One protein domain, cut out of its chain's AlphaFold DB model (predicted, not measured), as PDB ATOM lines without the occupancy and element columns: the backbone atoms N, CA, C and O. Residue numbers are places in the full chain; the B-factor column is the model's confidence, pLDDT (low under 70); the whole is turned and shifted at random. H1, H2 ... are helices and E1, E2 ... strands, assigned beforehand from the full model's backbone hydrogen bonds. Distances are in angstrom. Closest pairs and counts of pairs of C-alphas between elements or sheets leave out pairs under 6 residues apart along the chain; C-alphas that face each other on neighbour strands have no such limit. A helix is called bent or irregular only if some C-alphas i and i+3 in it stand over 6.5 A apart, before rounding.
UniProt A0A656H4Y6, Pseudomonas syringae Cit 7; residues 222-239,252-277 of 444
ATOM      1  N   ASP A 222     141.066 242.631  97.925       94.62
ATOM      2  CA  ASP A 222     141.444 241.293  97.469       94.62
ATOM      3  C   ASP A 222     140.398 240.264  97.924       94.62
ATOM      4  O   ASP A 222     139.835 240.382  99.015       94.62
ATOM      5  N   ARG A 223     140.150 239.222  97.125       96.81
ATOM      6  CA  ARG A 223     139.219 238.152  97.511       96.81
ATOM      7  C   ARG A 223     139.702 237.359  98.721       96.81
ATOM      8  O   ARG A 223     138.882 236.700  99.349       96.81
ATOM      9  N   SER A 224     140.995 237.351  99.034       96.88
ATOM     10  CA  SER A 224     141.538 236.729 100.247       96.88
ATOM     11  C   SER A 224     141.662 237.712 101.417       96.88
ATOM     12  O   SER A 224     142.325 237.406 102.411       96.88
ATOM     13  N   ALA A 225     141.120 238.929 101.297       95.44
ATOM     14  CA  ALA A 225     141.142 239.895 102.386       95.44
ATOM     15  C   ALA A 225     140.295 239.393 103.562       95.44
ATOM     16  O   ALA A 225     139.179 238.913 103.376       95.44
ATOM     17  N   LYS A 226     140.808 239.577 104.781       97.06
ATOM     18  CA  LYS A 226     140.022 239.387 106.003       97.06
ATOM     19  C   LYS A 226     139.259 240.664 106.309       97.06
ATOM     20  O   LYS A 226     139.866 241.711 106.529       97.06
ATOM     21  N   ILE A 227     137.937 240.574 106.296       96.44
ATOM     22  CA  ILE A 227     137.020 241.706 106.347       96.44
ATOM     23  C   ILE A 227     136.178 241.592 107.615       96.44
ATOM     24  O   ILE A 227     135.459 240.617 107.818       96.44
ATOM     25  N   ALA A 228     136.238 242.625 108.452       95.19
ATOM     26  CA  ALA A 228     135.273 242.840 109.519       95.19
ATOM     27  C   ALA A 228     134.171 243.778 109.008       95.19
ATOM     28  O   ALA A 228     134.441 244.930 108.671       95.19
ATOM     29  N   VAL A 229     132.938 243.281 108.937       95.00
ATOM     30  CA  VAL A 229     131.755 244.039 108.517       95.00
ATOM     31  C   VAL A 229     131.049 244.578 109.758       95.00
ATOM     32  O   VAL A 229     130.759 243.825 110.686       95.00
ATOM     33  N   ILE A 230     130.771 245.882 109.780       89.31
ATOM     34  CA  ILE A 230     130.127 246.585 110.897       89.31
ATOM     35  C   ILE A 230     128.976 247.430 110.343       89.31
ATOM     36  O   ILE A 230     129.139 248.111 109.334       89.31
ATOM     37  N   GLY A 231     127.839 247.423 111.039       83.62
ATOM     38  CA  GLY A 231     126.623 248.150 110.688       83.62
ATOM     39  C   GLY A 231     125.477 247.199 110.350       83.62
ATOM     40  O   GLY A 231     125.612 246.355 109.469       83.62
ATOM     41  N   ASN A 232     124.331 247.369 111.021       81.50
ATOM     42  CA  ASN A 232     123.173 246.480 110.856       81.50
ATOM     43  C   ASN A 232     122.694 246.395 109.405       81.50
ATOM     44  O   ASN A 232     122.359 245.311 108.948       81.50
ATOM     45  N   TRP A 233     122.779 247.487 108.643       85.50
ATOM     46  CA  TRP A 233     122.318 247.489 107.255       85.50
ATOM     47  C   TRP A 233     123.015 246.444 106.389       85.50
ATOM     48  O   TRP A 233     122.392 245.937 105.472       85.50
ATOM     49  N   ALA A 234     124.238 246.028 106.737       90.69
ATOM     50  CA  ALA A 234     124.943 245.004 105.981       90.69
ATOM     51  C   ALA A 234     124.253 243.629 105.992       90.69
ATOM     52  O   ALA A 234     124.538 242.804 105.131       90.69
ATOM     53  N   HIS A 235     123.385 243.340 106.965       87.94
ATOM     54  CA  HIS A 235     122.634 242.078 107.030       87.94
ATOM     55  C   HIS A 235     121.111 242.270 106.966       87.94
ATOM     56  O   HIS A 235     120.388 241.274 106.989       87.94
ATOM     57  N   ASP A 236     120.639 243.516 106.863       85.06
ATOM     58  CA  ASP A 236     119.220 243.844 106.731       85.06
ATOM     59  C   ASP A 236     118.770 243.745 105.259       85.06
ATOM     60  O   ASP A 236     119.575 243.613 104.336       85.06
ATOM     61  N   VAL A 237     117.456 243.807 105.027       86.38
ATOM     62  CA  VAL A 237     116.892 243.938 103.674       86.38
ATOM     63  C   VAL A 237     117.444 245.221 103.026       86.38
ATOM     64  O   VAL A 237     117.371 246.272 103.670       86.38
ATOM     65  N   PRO A 238     117.935 245.184 101.769       87.06
ATOM     66  CA  PRO A 238     118.376 246.385 101.066       87.06
ATOM     67  C   PRO A 238     117.295 247.466 101.049       87.06
ATOM     68  O   PRO A 238     116.109 247.178 100.864       87.06
ATOM     69  N   ALA A 239     117.708 248.718 101.235       82.12
ATOM     70  CA  ALA A 239     116.781 249.838 101.295       82.12
ATOM     71  C   ALA A 239     116.025 250.021  99.967       82.12
ATOM     72  O   ALA A 239     116.614 249.967  98.887       82.12
ATOM     73  N   TYR A 252     116.381 238.957  97.786       91.69
ATOM     74  CA  TYR A 252     117.436 239.970  97.798       91.69
ATOM     75  C   TYR A 252     118.764 239.366  98.270       91.69
ATOM     76  O   TYR A 252     118.795 238.287  98.863       91.69
ATOM     77  N   VAL A 253     119.860 240.078  98.010       93.94
ATOM     78  CA  VAL A 253     121.194 239.777  98.544       93.94
ATOM     79  C   VAL A 253     121.588 240.928  99.459       93.94
ATOM     80  O   VAL A 253     121.590 242.075  99.020       93.94
ATOM     81  N   THR A 254     121.894 240.627 100.719       95.25
ATOM     82  CA  THR A 254     122.427 241.615 101.670       95.25
ATOM     83  C   THR A 254     123.897 241.895 101.370       95.25
ATOM     84  O   THR A 254     124.584 241.054 100.781       95.25
ATOM     85  N   GLU A 255     124.424 243.042 101.787       94.69
ATOM     86  CA  GLU A 255     125.821 243.415 101.550       94.69
ATOM     87  C   GLU A 255     126.791 242.405 102.184       94.69
ATOM     88  O   GLU A 255     127.778 242.016 101.558       94.69
ATOM     89  N   LEU A 256     126.487 241.915 103.391       96.38
ATOM     90  CA  LEU A 256     127.248 240.875 104.085       96.38
ATOM     91  C   LEU A 256     127.257 239.573 103.284       96.38
ATOM     92  O   LEU A 256     128.325 239.000 103.066       96.38
ATOM     93  N   SER A 257     126.086 239.121 102.823       96.81
ATOM     94  CA  SER A 257     125.989 237.899 102.022       96.81
ATOM     95  C   SER A 257     126.730 238.052 100.693       96.81
ATOM     96  O   SER A 257     127.465 237.151 100.294       96.81
ATOM     97  N   GLY A 258     126.608 239.207 100.034       95.81
ATOM     98  CA  GLY A 258     127.327 239.513  98.799       95.81
ATOM     99  C   GLY A 258     128.848 239.482  98.978       95.81
ATOM    100  O   GLY A 258     129.550 238.878  98.167       95.81
ATOM    101  N   LEU A 259     129.367 240.065 100.065       96.94
ATOM    102  CA  LEU A 259     130.793 240.003 100.408       96.94
ATOM    103  C   LEU A 259     131.255 238.564 100.674       96.94
ATOM    104  O   LEU A 259     132.283 238.146 100.142       96.94
ATOM    105  N   GLN A 260     130.485 237.790 101.442       97.75
ATOM    106  CA  GLN A 260     130.787 236.384 101.740       97.75
ATOM    107  C   GLN A 260     130.808 235.501 100.486       97.75
ATOM    108  O   GLN A 260     131.633 234.597 100.400       97.75
ATOM    109  N   GLN A 261     129.927 235.766  99.516       96.75
ATOM    110  CA  GLN A 261     129.885 235.051  98.236       96.75
ATOM    111  C   GLN A 261     131.077 235.385  97.322       96.75
ATOM    112  O   GLN A 261     131.482 234.545  96.520       96.75
ATOM    113  N   LEU A 262     131.624 236.605  97.405       96.06
ATOM    114  CA  LEU A 262     132.734 237.062  96.557       96.06
ATOM    115  C   LEU A 262     134.123 236.759  97.136       96.06
ATOM    116  O   LEU A 262     135.097 236.706  96.375       96.06
ATOM    117  N   ALA A 263     134.226 236.587  98.453       97.44
ATOM    118  CA  ALA A 263     135.463 236.210  99.126       97.44
ATOM    119  C   ALA A 263     135.918 234.793  98.733       97.44
ATOM    120  O   ALA A 263     135.120 233.932  98.368       97.44
ATOM    121  N   SER A 264     137.223 234.532  98.834       97.12
ATOM    122  CA  SER A 264     137.802 233.201  98.582       97.12
ATOM    123  C   SER A 264     137.329 232.176  99.616       97.12
ATOM    124  O   SER A 264     137.223 230.992  99.308       97.12
ATOM    125  N   SER A 265     137.029 232.644 100.830       97.00
ATOM    126  CA  SER A 265     136.334 231.902 101.874       97.00
ATOM    127  C   SER A 265     135.332 232.818 102.566       97.00
ATOM    128  O   SER A 265     135.672 233.934 102.960       97.00
ATOM    129  N   SER A 266     134.113 232.334 102.803       96.50
ATOM    130  CA  SER A 266     133.114 233.081 103.575       96.50
ATOM    131  C   SER A 266     133.561 233.346 105.017       96.50
ATOM    132  O   SER A 266     133.144 234.338 105.609       96.50
ATOM    133  N   SER A 267     134.456 232.516 105.571       95.94
ATOM    134  CA  SER A 267     135.024 232.703 106.913       95.94
ATOM    135  C   SER A 267     135.982 233.891 107.022       95.94
ATOM    136  O   SER A 267     136.305 234.299 108.135       95.94
ATOM    137  N   ASP A 268     136.454 234.441 105.899       97.19
ATOM    138  CA  ASP A 268     137.275 235.653 105.904       97.19
ATOM    139  C   ASP A 268     136.428 236.923 106.078       97.19
ATOM    140  O   ASP A 268     136.973 237.976 106.396       97.19
ATOM    141  N   VAL A 269     135.100 236.831 105.941       97.81
ATOM    142  CA  VAL A 269     134.163 237.946 106.124       97.81
ATOM    143  C   VAL A 269     133.351 237.726 107.398       97.81
ATOM    144  O   VAL A 269     132.411 236.932 107.440       97.81
ATOM    145  N   THR A 270     133.710 238.449 108.455       95.75
ATOM    146  CA  THR A 270     133.074 238.346 109.773       95.75
ATOM    147  C   THR A 270     132.200 239.561 110.038       95.75
ATOM    148  O   THR A 270     132.672 240.693 109.963       95.75
ATOM    149  N   TYR A 271     130.934 239.342 110.392       92.81
ATOM    150  CA  TYR A 271     130.064 240.407 110.883       92.81
ATOM    151  C   TYR A 271     130.275 240.620 112.383       92.81
ATOM    152  O   TYR A 271     130.167 239.676 113.162       92.81
ATOM    153  N   LEU A 272     130.562 241.857 112.784       87.94
ATOM    154  CA  LEU A 272     130.741 242.246 114.183       87.94
ATOM    155  C   LEU A 272     129.475 242.955 114.670       87.94
ATOM    156  O   LEU A 272     129.373 244.186 114.682       87.94
ATOM    157  N   SER A 273     128.481 242.152 115.042       77.19
ATOM    158  CA  SER A 273     127.168 242.632 115.490       77.19
ATOM    159  C   SER A 273     127.261 243.539 116.725       77.19
ATOM    160  O   SER A 273     126.543 244.534 116.838       77.19
ATOM    161  N   GLU A 274     128.228 243.252 117.591       70.81
ATOM    162  CA  GLU A 274     128.543 243.952 118.830       70.81
ATOM    163  C   GLU A 274     128.956 245.402 118.562       70.81
ATOM    164  O   GLU A 274     128.660 246.290 119.353       70.81
ATOM    165  N   MET A 275     129.564 245.676 117.405       72.88
ATOM    166  CA  MET A 275     129.996 247.024 117.022       72.88
ATOM    167  C   MET A 275     128.898 247.837 116.322       72.88
ATOM    168  O   MET A 275     129.079 249.026 116.047       72.88
ATOM    169  N   SER A 276     127.744 247.227 116.036       71.31
ATOM    170  CA  SER A 276     126.661 247.872 115.286       71.31
ATOM    171  C   SER A 276     125.695 248.675 116.164       71.31
ATOM    172  O   SER A 276     124.831 249.373 115.630       71.31
ATOM    173  N   LEU A 277     125.896 248.680 117.493       75.94
ATOM    174  CA  LEU A 277     125.113 249.446 118.473       75.94
ATOM    175  C   LEU A 277     123.598 249.285 118.236       75.94
ATOM    176  O   LEU A 277     122.883 250.252 117.955       75.94
TER     177      LEU A 277
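AT A GLANCE: This is residues 222 to 239 and 252 to 277 of the 444 residues of a protein of Pseudomonas syringae Cit 7 (UniProt A0A656H4Y6). A short helix, H1, lies over one face of a narrow ribbon of two parallel strands, E1 and E2, and runs back against their direction; a single turn of helix, H2, follows just beyond the end of E2, away from H1. From the end of E1 the stretch of residues 230 to 239, with no named element, swings round toward the side of the ribbon where H1 lies, and there the printed part is cut. There are 44 residues printed, with two named helices and two named strands in the order E1, H1, E2, H2 along the chain; the sheet has the order E1, E2 and is parallel. The class is mixed, helices and strands, with 18 residues, under half of those printed, in named elements. The whole is compact, with a radius of gyration of the C-alphas of 10.3 A, and its spans of 27 by 24 by 13 A make an outline that is only just flat.

IN THESE COORDINATES: The printed part begins at Asp 222, with its C-alpha at (141.444, 241.293, 97.469), and residues 222 to 226 come before the first named element. E1 is a strand of residues 227 to 229, from Ile 227 with its C-alpha at (137.020, 241.706, 106.347) to Val 229, 6.2 A from first to last C-alpha. After it come residues 230 to 239, among which 232 to 234 are a helical run too short to bear a name. Printing resumes at Tyr 252. H1 is the longest helix, with residues 255 to 262, Glu 255 to Leu 262, and 10.6 A from first to last C-alpha. Residues 266 to 268 are a second helical run without a name. E2 is a strand of residues 269 to 271, Val 269 to Tyr 271, 6.7 A long from first to last C-alpha. H2 is a helix of residues 273 to 276, 5.3 A from first to last C-alpha, and it ends at Ser 276, with its C-alpha at (126.661, 247.872, 115.286). Neither helix is bent.

HOW THE PARTS SIT: E1 and E2 are parallel neighbours, with an angle of 25 degrees between their N-to-C directions. C-alphas that face each other are those of Ile 227 and Val 269, 4.7 A apart, those of Ala 228 and Thr 270, 5.0 A apart, and those of Val 229 and Tyr 271, 4.7 A apart. Across this pair, N 229 and O 270 are within hydrogen-bond range at 2.8 A, and so are N 270 and O 227 at 2.9 A. H1 has 4 pairs of C-alphas within 8 A of E2; the closest C-alphas are those of Gln 260 and Val 269, 5.7 A apart, and the centres of the two elements are 9.2 A apart. Between H1 and E1 there is 1 such pair, the C-alphas of Val 229 and Leu 256, 7.1 A apart, and the centres are 10.5 A apart. H1 and H2 are apart. E1 and H2 are only just apart, with their closest C-alphas at 8.5 A. In H1 every O i to N i+4 pair is within hydrogen-bond range; H2, with 4 residues, is too short for any such pair, and its 1 pair of O i and N i+3 is within range.

THE WHOLE: The two C-alphas farthest apart are those of Ser 264 and Leu 277, at 28.6 A, and the first and last printed C-alphas, those of Asp 222 and Leu 277, are 27.8 A apart. Residues 240 to 251 are not printed, and C-alphas 239 and 252 are 10.5 A apart across this cut. The link from E1 to H1 is the link across the cut. Of the links that are printed whole, H1 to E2 is short, with 6 residues, E2 to H2 is tight, with 1 residue, and none is long. The mean pLDDT of the printed part is 91.0, and no printed residue is under 70. The mean of H2 is 73, against 96 for E1 and H1 and 95 for E2.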